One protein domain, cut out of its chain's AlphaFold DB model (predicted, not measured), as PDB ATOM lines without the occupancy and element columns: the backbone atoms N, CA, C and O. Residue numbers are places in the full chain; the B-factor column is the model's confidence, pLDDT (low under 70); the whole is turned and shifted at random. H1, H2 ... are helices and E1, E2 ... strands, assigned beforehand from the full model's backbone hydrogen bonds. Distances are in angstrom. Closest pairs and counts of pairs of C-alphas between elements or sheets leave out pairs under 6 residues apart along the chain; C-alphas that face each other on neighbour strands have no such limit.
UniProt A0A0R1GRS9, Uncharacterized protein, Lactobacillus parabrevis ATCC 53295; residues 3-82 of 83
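What this domain is: This is residues 3 to 82 of the 83 residues of an uncharacterized protein of Lactobacillus parabrevis ATCC 53295 (UniProt A0A0R1GRS9). Look first for a two-stranded hairpin, E1 and E2, at one end of an elongated body, its turn at residues 71 to 76 sticking out; the long helix H1 runs through the middle toward the other end, where the helical hairpin of H2 and H3 packs on it, H3 crossing H1 at residues 13 to 20 and H2 meeting residues 23 to 27 of H1. The printed part has 80 residues, in the order H1, H2, H3, E1, E2; the sheet, order E1 - E2, is antiparallel, and the class is mixed, helices and strands. The whole is only just compact, close to loose, with a radius of gyration of the C-alphas of 13.5 A and spans of 37 by 23 by 19 A.

How they stand to each other: Start at E1, residues 65 to 71, and E2, residues 76 to 81, an antiparallel hairpin with directions 159 degrees apart; N 69 and O 78, at 2.9 A, are within hydrogen-bond range, as are N 80 and O 67, at 2.8 A. Both strands are apart from H1, residues 11 to 27. Residues 13 to 20 of H1 touch residues 56 to 60 of H3, residues 51 to 62, about perpendicular at 74 degrees; the closest C-alphas, of Leu 20 and Tyr 57, are 6.3 A apart. H2, residues 36 to 46, forms a helical hairpin with H3, at a shallow tilt of 29 degrees, opposite ways; C-alphas 36 and 61 are closest, 5.7 A apart. Residues 23 to 27 of H1 touch H2 at a steep tilt of 57 degrees, the closest C-alphas being 27 and 46, 6.1 A apart. In H1, H2 and H3 every O i to N i+4 pair is within hydrogen-bond range.

Where its parts are: Find C-alpha 65 at (-19.744, -15.929, -19.784); from there E1 runs 16.8 A, and E2 returns 15.9 A to C-alpha 81 at (-19.494, -20.396, -21.975). H1 begins at C-alpha 11, (-13.345, -23.635, -32.515), and runs 24.2 A; H2 spans 15.5 A and H3 16.4 A.

The domain as a whole: The two farthest C-alphas, of Thr 45 and Gln 73, are 38.7 A apart. The printed part has no cut; the link from H1 to H2 is short, and the other three are tight. Mean pLDDT of the printed part is 93.2, and no printed residue is under 70.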
ATOM      1  N   THR A   3     -14.288 -21.950 -24.559       94.31
ATOM      2  CA  THR A   3     -14.399 -23.322 -24.051       94.31
ATOM      3  C   THR A   3     -15.743 -23.533 -23.371       94.31
ATOM      4  O   THR A   3     -16.392 -22.582 -22.937       94.31
ATOM      5  N   ASN A   4     -16.167 -24.789 -23.267       91.69
ATOM      6  CA  ASN A   4     -17.276 -25.146 -22.388       91.69
ATOM      7  C   ASN A   4     -16.800 -25.345 -20.935       91.69
ATOM      8  O   ASN A   4     -15.599 -25.328 -20.649       91.69
ATOM      9  N   ALA A   5     -17.730 -25.614 -20.014       90.00
ATOM     10  CA  ALA A   5     -17.428 -25.829 -18.593       90.00
ATOM     11  C   ALA A   5     -16.465 -27.003 -18.300       90.00
ATOM     12  O   ALA A   5     -15.872 -27.056 -17.226       90.00
ATOM     13  N   GLN A   6     -16.286 -27.946 -19.233       90.69
ATOM     14  CA  GLN A   6     -15.326 -29.054 -19.115       90.69
ATOM     15  C   GLN A   6     -13.960 -28.725 -19.743       90.69
ATOM     16  O   GLN A   6     -13.100 -29.599 -19.836       90.69
ATOM     17  N   GLY A   7     -13.756 -27.488 -20.209       88.50
ATOM     18  CA  GLY A   7     -12.536 -27.058 -20.889       88.50
ATOM     19  C   GLY A   7     -12.423 -27.554 -22.332       88.50
ATOM     20  O   GLY A   7     -11.359 -27.430 -22.939       88.50
ATOM     21  N   LYS A   8     -13.493 -28.116 -22.912       92.69
ATOM     22  CA  LYS A   8     -13.494 -28.533 -24.317       92.69
ATOM     23  C   LYS A   8     -13.496 -27.284 -25.209       92.69
ATOM     24  O   LYS A   8     -14.394 -26.453 -25.051       92.69
ATOM     25  N   PRO A   9     -12.544 -27.142 -26.150       93.56
ATOM     26  CA  PRO A   9     -12.514 -26.005 -27.061       93.56
ATOM     27  C   PRO A   9     -13.740 -25.960 -27.972       93.56
ATOM     28  O   PRO A   9     -14.181 -26.990 -28.487       93.56
ATOM     29  N   ASN A  10     -14.233 -24.750 -28.224       93.12
ATOM     30  CA  ASN A  10     -15.213 -24.464 -29.260       93.12
ATOM     31  C   ASN A  10     -14.534 -23.630 -30.354       93.12
ATOM     32  O   ASN A  10     -14.374 -22.416 -30.209       93.12
ATOM     33  N   SER A  11     -14.073 -24.292 -31.422       93.81
ATOM     34  CA  SER A  11     -13.345 -23.635 -32.515       93.81
ATOM     35  C   SER A  11     -14.215 -22.609 -33.231       93.81
ATOM     36  O   SER A  11     -13.784 -21.479 -33.395       93.81
ATOM     37  N   LEU A  12     -15.470 -22.954 -33.531       92.50
ATOM     38  CA  LEU A  12     -16.409 -22.059 -34.208       92.50
ATOM     39  C   LEU A  12     -16.605 -20.744 -33.441       92.50
ATOM     40  O   LEU A  12     -16.468 -19.669 -34.015       92.50
ATOM     41  N   LEU A  13     -16.886 -20.816 -32.135       92.94
ATOM     42  CA  LEU A  13     -17.043 -19.608 -31.319       92.94
ATOM     43  C   LEU A  13     -15.719 -18.866 -31.123       92.94
ATOM     44  O   LEU A  13     -15.713 -17.646 -30.993       92.94
ATOM     45  N   THR A  14     -14.598 -19.586 -31.099       94.31
ATOM     46  CA  THR A  14     -13.271 -18.967 -31.015       94.31
ATOM     47  C   THR A  14     -12.957 -18.155 -32.266       94.31
ATOM     48  O   THR A  14     -12.462 -17.037 -32.137       94.31
ATOM     49  N   ASP A  15     -13.263 -18.693 -33.443       95.12
ATOM     50  CA  ASP A  15     -13.039 -18.028 -34.723       95.12
ATOM     51  C   ASP A  15     -13.984 -16.833 -34.877       95.12
ATOM     52  O   ASP A  15     -13.531 -15.740 -35.208       95.12
ATOM     53  N   LEU A  16     -15.262 -16.996 -34.515       95.19
ATOM     54  CA  LEU A  16     -16.244 -15.908 -34.521       95.19
ATOM     55  C   LEU A  16     -15.854 -14.765 -33.576       95.19
ATOM     56  O   LEU A  16     -15.942 -13.596 -33.938       95.19
ATOM     57  N   LEU A  17     -15.407 -15.089 -32.359       94.75
ATOM     58  CA  LEU A  17     -14.945 -14.087 -31.401       94.75
ATOM     59  C   LEU A  17     -13.698 -13.359 -31.909       94.75
ATOM     60  O   LEU A  17     -13.576 -12.152 -31.714       94.75
ATOM     61  N   ARG A  18     -12.762 -14.086 -32.528       95.38
ATOM     62  CA  ARG A  18     -11.555 -13.492 -33.107       95.38
ATOM     63  C   ARG A  18     -11.917 -12.512 -34.215       95.38
ATOM     64  O   ARG A  18     -11.486 -11.370 -34.152       95.38
ATOM     65  N   ASP A  19     -12.744 -12.943 -35.159       95.69
ATOM     66  CA  ASP A  19     -13.204 -12.116 -36.272       95.69
ATOM     67  C   ASP A  19     -13.942 -10.859 -35.782       95.69
ATOM     68  O   ASP A  19     -13.669  -9.746 -36.233       95.69
ATOM     69  N   LEU A  20     -14.801 -11.003 -34.768       95.44
ATOM     70  CA  LEU A  20     -15.461  -9.873 -34.117       95.44
ATOM     71  C   LEU A  20     -14.459  -8.886 -33.512       95.44
ATOM     72  O   LEU A  20     -14.596  -7.681 -33.717       95.44
ATOM     73  N   ILE A  21     -13.484  -9.374 -32.737       94.06
ATOM     74  CA  ILE A  21     -12.489  -8.520 -32.073       94.06
ATOM     75  C   ILE A  21     -11.642  -7.791 -33.112       94.06
ATOM     76  O   ILE A  21     -11.436  -6.587 -32.981       94.06
ATOM     77  N   ASP A  22     -11.189  -8.493 -34.149       94.75
ATOM     78  CA  ASP A  22     -10.356  -7.913 -35.198       94.75
ATOM     79  C   ASP A  22     -11.114  -6.794 -35.933       94.75
ATOM     80  O   ASP A  22     -10.591  -5.687 -36.081       94.75
ATOM     81  N   ASN A  23     -12.384  -7.013 -36.296       94.31
ATOM     82  CA  ASN A  23     -13.220  -5.969 -36.898       94.31
ATOM     83  C   ASN A  23     -13.499  -4.808 -35.930       94.31
ATOM     84  O   ASN A  23     -13.396  -3.642 -36.313       94.31
ATOM     85  N   ALA A  24     -13.817  -5.094 -34.666       93.38
ATOM     86  CA  ALA A  24     -14.057  -4.053 -33.671       93.38
ATOM     87  C   ALA A  24     -12.821  -3.160 -33.479       93.38
ATOM     88  O   ALA A  24     -12.948  -1.942 -33.470       93.38
ATOM     89  N   LEU A  25     -11.622  -3.738 -33.399       93.38
ATOM     90  CA  LEU A  25     -10.382  -2.980 -33.217       93.38
ATOM     91  C   LEU A  25      -9.989  -2.139 -34.440       93.38
ATOM     92  O   LEU A  25      -9.278  -1.148 -34.284       93.38
ATOM     93  N   LEU A  26     -10.429  -2.519 -35.642       93.69
ATOM     94  CA  LEU A  26     -10.148  -1.775 -36.872       93.69
ATOM     95  C   LEU A  26     -11.100  -0.595 -37.089       93.69
ATOM     96  O   LEU A  26     -10.685   0.432 -37.627       93.69
ATOM     97  N   PHE A  27     -12.366  -0.746 -36.704       91.81
ATOM     98  CA  PHE A  27     -13.430   0.171 -37.122       91.81
ATOM     99  C   PHE A  27     -14.131   0.892 -35.971       91.81
ATOM    100  O   PHE A  27     -14.934   1.789 -36.225       91.81
ATOM    101  N   VAL A  28     -13.854   0.518 -34.719       91.50
ATOM    102  CA  VAL A  28     -14.570   1.025 -33.545       91.50
ATOM    103  C   VAL A  28     -13.600   1.483 -32.455       91.50
ATOM    104  O   VAL A  28     -12.621   0.819 -32.122       91.50
ATOM    105  N   SER A  29     -13.912   2.622 -31.838       90.25
ATOM    106  CA  SER A  29     -13.276   3.057 -30.595       90.25
ATOM    107  C   SER A  29     -13.926   2.328 -29.418       90.25
ATOM    108  O   SER A  29     -15.064   2.616 -29.049       90.25
ATOM    109  N   LEU A  30     -13.210   1.383 -28.798       86.75
ATOM    110  CA  LEU A  30     -13.737   0.626 -27.650       86.75
ATOM    111  C   LEU A  30     -14.046   1.510 -26.432       86.75
ATOM    112  O   LEU A  30     -14.852   1.119 -25.592       86.75
ATOM    113  N   ALA A  31     -13.443   2.700 -26.340       91.56
ATOM    114  CA  ALA A  31     -13.759   3.674 -25.296       91.56
ATOM    115  C   ALA A  31     -15.203   4.201 -25.401       91.56
ATOM    116  O   ALA A  31     -15.788   4.593 -24.394       91.56
ATOM    117  N   ASP A  32     -15.782   4.157 -26.603       88.88
ATOM    118  CA  ASP A  32     -17.128   4.647 -26.900       88.88
ATOM    119  C   ASP A  32     -18.172   3.516 -26.926       88.88
ATOM    120  O   ASP A  32     -19.347   3.749 -27.216       88.88
ATOM    121  N   VAL A  33     -17.763   2.280 -26.610       92.75
ATOM    122  CA  VAL A  33     -18.628   1.096 -26.592       92.75
ATOM    123  C   VAL A  33     -19.114   0.813 -25.175       92.75
ATOM    124  O   VAL A  33     -18.350   0.415 -24.300       92.75
ATOM    125  N   ASN A  34     -20.420   0.960 -24.955       91.56
ATOM    126  CA  ASN A  34     -21.046   0.756 -23.640       91.56
ATOM    127  C   ASN A  34     -21.928  -0.501 -23.542       91.56
ATOM    128  O   ASN A  34     -22.416  -0.833 -22.464       91.56
ATOM    129  N   SER A  35     -22.177  -1.181 -24.662       93.75
ATOM    130  CA  SER A  35     -23.034  -2.366 -24.726       93.75
ATOM    131  C   SER A  35     -22.813  -3.150 -26.019       93.75
ATOM    132  O   SER A  35     -22.334  -2.608 -27.017       93.75
ATOM    133  N   ALA A  36     -23.237  -4.415 -26.027       93.31
ATOM    134  CA  ALA A  36     -23.222  -5.262 -27.219       93.31
ATOM    135  C   ALA A  36     -24.010  -4.641 -28.387       93.31
ATOM    136  O   ALA A  36     -23.519  -4.581 -29.511       93.31
ATOM    137  N   ALA A  37     -25.214  -4.126 -28.120       94.69
ATOM    138  CA  ALA A  37     -26.052  -3.501 -29.145       94.69
ATOM    139  C   ALA A  37     -25.408  -2.232 -29.725       94.69
ATOM    140  O   ALA A  37     -25.485  -1.989 -30.932       94.69
ATOM    141  N   ASN A  38     -24.743  -1.438 -28.879       95.12
ATOM    142  CA  ASN A  38     -23.988  -0.280 -29.335       95.12
ATOM    143  C   ASN A  38     -22.816  -0.694 -30.239       95.12
ATOM    144  O   ASN A  38     -22.693  -0.133 -31.324       95.12
ATOM    145  N   LEU A  39     -22.034  -1.715 -29.866       95.69
ATOM    146  CA  LEU A  39     -20.949  -2.233 -30.709       95.69
ATOM    147  C   LEU A  39     -21.451  -2.688 -32.087       95.69
ATOM    148  O   LEU A  39     -20.888  -2.293 -33.104       95.69
ATOM    149  N   ILE A  40     -22.540  -3.462 -32.136       96.19
ATOM    150  CA  ILE A  40     -23.145  -3.911 -33.402       96.19
ATOM    151  C   ILE A  40     -23.601  -2.726 -34.256       96.19
ATOM    152  O   ILE A  40     -23.391  -2.721 -35.467       96.19
ATOM    153  N   THR A  41     -24.189  -1.701 -33.634       95.19
ATOM    154  CA  THR A  41     -24.603  -0.483 -34.343       95.19
ATOM    155  C   THR A  41     -23.398   0.232 -34.950       95.19
ATOM    156  O   THR A  41     -23.434   0.579 -36.127       95.19
ATOM    157  N   GLN A  42     -22.312   0.397 -34.188       95.25
ATOM    158  CA  GLN A  42     -21.093   1.037 -34.683       95.25
ATOM    159  C   GLN A  42     -20.454   0.238 -35.828       95.25
ATOM    160  O   GLN A  42     -20.127   0.813 -36.866       95.25
ATOM    161  N   LEU A  43     -20.356  -1.088 -35.695       95.44
ATOM    162  CA  LEU A  43     -19.867  -1.959 -36.768       95.44
ATOM    163  C   LEU A  43     -20.727  -1.832 -38.030       95.44
ATOM    164  O   LEU A  43     -20.183  -1.671 -39.120       95.44
ATOM    165  N   LYS A  44     -22.058  -1.814 -37.899       95.50
ATOM    166  CA  LYS A  44     -22.976  -1.618 -39.031       95.50
ATOM    167  C   LYS A  44     -22.784  -0.269 -39.728       95.50
ATOM    168  O   LYS A  44     -22.969  -0.170 -40.935       95.50
ATOM    169  N   THR A  45     -22.448   0.780 -38.980       94.50
ATOM    170  CA  THR A  45     -22.230   2.124 -39.535       94.50
ATOM    171  C   THR A  45     -20.880   2.262 -40.236       94.50
ATOM    172  O   THR A  45     -20.784   2.987 -41.226       94.50
ATOM    173  N   HIS A  46     -19.842   1.587 -39.744       93.50
ATOM    174  CA  HIS A  46     -18.461   1.804 -40.190       93.50
ATOM    175  C   HIS A  46     -17.893   0.693 -41.078       93.50
ATOM    176  O   HIS A  46     -16.779   0.832 -41.581       93.50
ATOM    177  N   THR A  47     -18.644  -0.384 -41.310       91.81
ATOM    178  CA  THR A  47     -18.193  -1.527 -42.111       91.81
ATOM    179  C   THR A  47     -19.247  -1.940 -43.139       91.81
ATOM    180  O   THR A  47     -20.440  -1.745 -42.912       91.81
ATOM    181  N   PRO A  48     -18.844  -2.560 -44.261       93.12
ATOM    182  CA  PRO A  48     -19.770  -3.177 -45.206       93.12
ATOM    183  C   PRO A  48     -20.181  -4.599 -44.775       93.12
ATOM    184  O   PRO A  48     -20.522  -5.415 -45.631       93.12
ATOM    185  N   LEU A  49     -20.083  -4.938 -43.480       93.56
ATOM    186  CA  LEU A  49     -20.384  -6.285 -43.005       93.56
ATOM    187  C   LEU A  49     -21.860  -6.639 -43.265       93.56
ATOM    188  O   LEU A  49     -22.746  -5.837 -42.957       93.56
ATOM    189  N   PRO A  50     -22.137  -7.836 -43.807       96.00
ATOM    190  CA  PRO A  50     -23.497  -8.327 -43.993       96.00
ATOM    191  C   PRO A  50     -24.303  -8.434 -42.684       96.00
ATOM    192  O   PRO A  50     -23.756  -8.712 -41.615       96.00
ATOM    193  N   ASP A  51     -25.628  -8.257 -42.769       95.44
ATOM    194  CA  ASP A  51     -26.527  -8.304 -41.602       95.44
ATOM    195  C   ASP A  51     -26.523  -9.672 -40.890       95.44
ATOM    196  O   ASP A  51     -26.685  -9.732 -39.672       95.44
ATOM    197  N   ASP A  52     -26.321 -10.770 -41.620       95.94
ATOM    198  CA  ASP A  52     -26.183 -12.116 -41.059       95.94
ATOM    199  C   ASP A  52     -24.897 -12.262 -40.235       95.94
ATOM    200  O   ASP A  52     -24.941 -12.808 -39.134       95.94
ATOM    201  N   VAL A  53     -23.781 -11.688 -40.694       95.56
ATOM    202  CA  VAL A  53     -22.527 -11.643 -39.920       95.56
ATOM    203  C   VAL A  53     -22.715 -10.842 -38.631       95.56
ATOM    204  O   VAL A  53     -22.370 -11.312 -37.545       95.56
ATOM    205  N   LEU A  54     -23.337  -9.663 -38.721       96.44
ATOM    206  CA  LEU A  54     -23.653  -8.842 -37.547       96.44
ATOM    207  C   LEU A  54     -24.590  -9.571 -36.567       96.44
ATOM    208  O   LEU A  54     -24.456  -9.421 -35.350       96.44
ATOM    209  N   ALA A  55     -25.515 -10.391 -37.073       95.81
ATOM    210  CA  ALA A  55     -26.377 -11.219 -36.239       95.81
ATOM    211  C   ALA A  55     -25.587 -12.308 -35.492       95.81
ATOM    212  O   ALA A  55     -25.835 -12.520 -34.303       95.81
ATOM    213  N   GLU A  56     -24.618 -12.969 -36.137       95.31
ATOM    214  CA  GLU A  56     -23.733 -13.929 -35.460       95.31
ATOM    215  C   GLU A  56     -22.877 -13.252 -34.381       95.31
ATOM    216  O   GLU A  56     -22.789 -13.753 -33.256       95.31
ATOM    217  N   TYR A  57     -22.326 -12.069 -34.662       96.06
ATOM    218  CA  TYR A  57     -21.618 -11.267 -33.659       96.06
ATOM    219  C   TYR A  57     -22.511 -10.935 -32.458       96.06
ATOM    220  O   TYR A  57     -22.089 -11.050 -31.306       96.06
ATOM    221  N   GLY A  58     -23.776 -10.592 -32.706       94.69
ATOM    222  CA  GLY A  58     -24.756 -10.358 -31.649       94.69
ATOM    223  C   GLY A  58     -24.965 -11.575 -30.742       94.69
ATOM    224  O   GLY A  58     -25.106 -11.416 -29.526       94.69
ATOM    225  N   LYS A  59     -24.933 -12.797 -31.292       91.81
ATOM    226  CA  LYS A  59     -25.076 -14.029 -30.499       91.81
ATOM    227  C   LYS A  59     -23.906 -14.224 -29.541       91.81
ATOM    228  O   LYS A  59     -24.147 -14.490 -28.372       91.81
ATOM    229  N   ILE A  60     -22.659 -14.063 -29.997       91.81
ATOM    230  CA  ILE A  60     -21.494 -14.255 -29.115       91.81
ATOM    231  C   ILE A  60     -21.370 -13.138 -28.072       91.81
ATOM    232  O   ILE A  60     -21.024 -13.416 -26.929       91.81
ATOM    233  N   LEU A  61     -21.721 -11.893 -28.413       92.75
ATOM    234  CA  LEU A  61     -21.714 -10.776 -27.458       92.75
ATOM    235  C   LEU A  61     -22.787 -10.894 -26.365       92.75
ATOM    236  O   LEU A  61     -22.659 -10.266 -25.316       92.75
ATOM    237  N   SER A  62     -23.856 -11.649 -26.625       90.94
ATOM    238  CA  SER A  62     -24.943 -11.894 -25.669       90.94
ATOM    239  C   SER A  62     -24.856 -13.257 -24.980       90.94
ATOM    240  O   SER A  62     -25.647 -13.525 -24.076       90.94
ATOM    241  N   GLU A  63     -23.901 -14.106 -25.370       90.31
ATOM    242  CA  GLU A  63     -23.688 -15.408 -24.747       90.31
ATOM    243  C   GLU A  63     -23.174 -15.211 -23.307       90.31
ATOM    244  O   GLU A  63     -22.162 -14.531 -23.100       90.31
ATOM    245  N   PRO A  64     -23.839 -15.788 -22.291       90.75
ATOM    246  CA  PRO A  64     -23.374 -15.689 -20.916       90.75
ATOM    247  C   PRO A  64     -21.969 -16.278 -20.747       90.75
ATOM    248  O   PRO A  64     -21.714 -17.441 -21.072       90.75
ATOM    249  N   CYS A  65     -21.061 -15.472 -20.199       91.88
ATOM    250  CA  CYS A  65     -19.744 -15.929 -19.784       91.88
ATOM    251  C   CYS A  65     -19.834 -16.476 -18.354       91.88
ATOM    252  O   CYS A  65     -20.003 -15.717 -17.399       91.88
ATOM    253  N   ASP A  66     -19.727 -17.797 -18.217       94.38
ATOM    254  CA  ASP A  66     -19.772 -18.498 -16.929       94.38
ATOM    255  C   ASP A  66     -18.453 -18.348 -16.150       94.38
ATOM    256  O   ASP A  66     -18.412 -18.556 -14.937       94.38
ATOM    257  N   GLY A  67     -17.363 -17.980 -16.828       94.81
ATOM    258  CA  GLY A  67     -16.086 -17.725 -16.180       94.81
ATOM    259  C   GLY A  67     -14.941 -17.421 -17.137       94.81
ATOM    260  O   GLY A  67     -15.056 -17.532 -18.357       94.81
ATOM    261  N   LEU A  68     -13.806 -17.064 -16.545       94.81
ATOM    262  CA  LEU A  68     -12.546 -16.843 -17.244       94.81
ATOM    263  C   LEU A  68     -11.500 -17.808 -16.702       94.81
ATOM    264  O   LEU A  68     -11.329 -17.921 -15.488       94.81
ATOM    265  N   ASN A  69     -10.763 -18.449 -17.602       93.38
ATOM    266  CA  ASN A  69      -9.550 -19.168 -17.252       93.38
ATOM    267  C   ASN A  69      -8.336 -18.442 -17.839       93.38
ATOM    268  O   ASN A  69      -8.307 -18.069 -19.014       93.38
ATOM    269  N   PHE A  70      -7.325 -18.236 -17.002       94.56
ATOM    270  CA  PHE A  70      -6.058 -17.647 -17.403       94.56
ATOM    271  C   PHE A  70      -5.045 -18.778 -17.513       94.56
ATOM    272  O   PHE A  70      -4.765 -19.466 -16.533       94.56
ATOM    273  N   ALA A  71      -4.461 -18.944 -18.697       89.12
ATOM    274  CA  ALA A  71      -3.391 -19.898 -18.948       89.12
ATOM    275  C   ALA A  71      -2.097 -19.136 -19.291       89.12
ATOM    276  O   ALA A  71      -1.719 -19.073 -20.466       89.12
ATOM    277  N   PRO A  72      -1.383 -18.558 -18.298       90.81
ATOM    278  CA  PRO A  72      -0.219 -17.705 -18.553       90.81
ATOM    279  C   PRO A  72       0.897 -18.434 -19.302       90.81
ATOM    280  O   PRO A  72       1.508 -17.866 -20.197       90.81
ATOM    281  N   GLN A  73       1.102 -19.722 -19.003       93.44
ATOM    282  CA  GLN A  73       2.098 -20.570 -19.674       93.44
ATOM    283  C   GLN A  73       1.800 -20.779 -21.169       93.44
ATOM    284  O   GLN A  73       2.695 -21.115 -21.935       93.44
ATOM    285  N   LYS A  74       0.544 -20.580 -21.586       89.25
ATOM    286  CA  LYS A  74       0.110 -20.617 -22.989       89.25
ATOM    287  C   LYS A  74      -0.074 -19.217 -23.586       89.25
ATOM    288  O   LYS A  74      -0.442 -19.109 -24.749       89.25
ATOM    289  N   GLY A  75       0.120 -18.155 -22.797       93.00
ATOM    290  CA  GLY A  75      -0.163 -16.777 -23.206       93.00
ATOM    291  C   GLY A  75      -1.627 -16.550 -23.594       93.00
ATOM    292  O   GLY A  75      -1.902 -15.780 -24.510       93.00
ATOM    293  N   GLN A  76      -2.566 -17.254 -22.955       91.62
ATOM    294  CA  GLN A  76      -3.946 -17.341 -23.430       91.62
ATOM    295  C   GLN A  76      -4.966 -17.066 -22.322       91.62
ATOM    296  O   GLN A  76      -4.800 -17.497 -21.180       91.62
ATOM    297  N   ILE A  77      -6.051 -16.383 -22.695       93.50
ATOM    298  CA  ILE A  77      -7.274 -16.254 -21.897       93.50
ATOM    299  C   ILE A  77      -8.368 -17.096 -22.558       93.50
ATOM    300  O   ILE A  77      -8.555 -17.071 -23.785       93.50
ATOM    301  N   GLU A  78      -9.085 -17.851 -21.738       93.88
ATOM    302  CA  GLU A  78     -10.198 -18.697 -22.139       93.88
ATOM    303  C   GLU A  78     -11.495 -18.155 -21.529       93.88
ATOM    304  O   GLU A  78     -11.588 -17.942 -20.322       93.88
ATOM    305  N   LEU A  79     -12.483 -17.918 -22.386       94.94
ATOM    306  CA  LEU A  79     -13.850 -17.569 -22.028       94.94
ATOM    307  C   LEU A  79     -14.640 -18.866 -21.907       94.94
ATOM    308  O   LEU A  79     -14.771 -19.602 -22.887       94.94
ATOM    309  N   ILE A  80     -15.148 -19.132 -20.710       94.88
ATOM    310  CA  ILE A  80     -15.988 -20.290 -20.434       94.88
ATOM    311  C   ILE A  80     -17.431 -19.878 -20.713       94.88
ATOM    312  O   ILE A  80     -17.935 -18.927 -20.113       94.88
ATOM    313  N   VAL A  81     -18.082 -20.589 -21.625       92.31
ATOM    314  CA  VAL A  81     -19.494 -20.396 -21.975       92.31
ATOM    315  C   VAL A  81     -20.274 -21.679 -21.713       92.31
ATOM    316  O   VAL A  81     -19.709 -22.776 -21.680       92.31
ATOM    317  N   ARG A  82     -21.585 -21.550 -21.511       79.31
ATOM    318  CA  ARG A  82     -22.434 -22.668 -21.077       79.31
ATOM    319  C   ARG A  82     -22.809 -23.651 -22.191       79.31
ATOM    320  O   ARG A  82     -23.249 -24.758 -21.882       79.31
TER     321      ARG A  82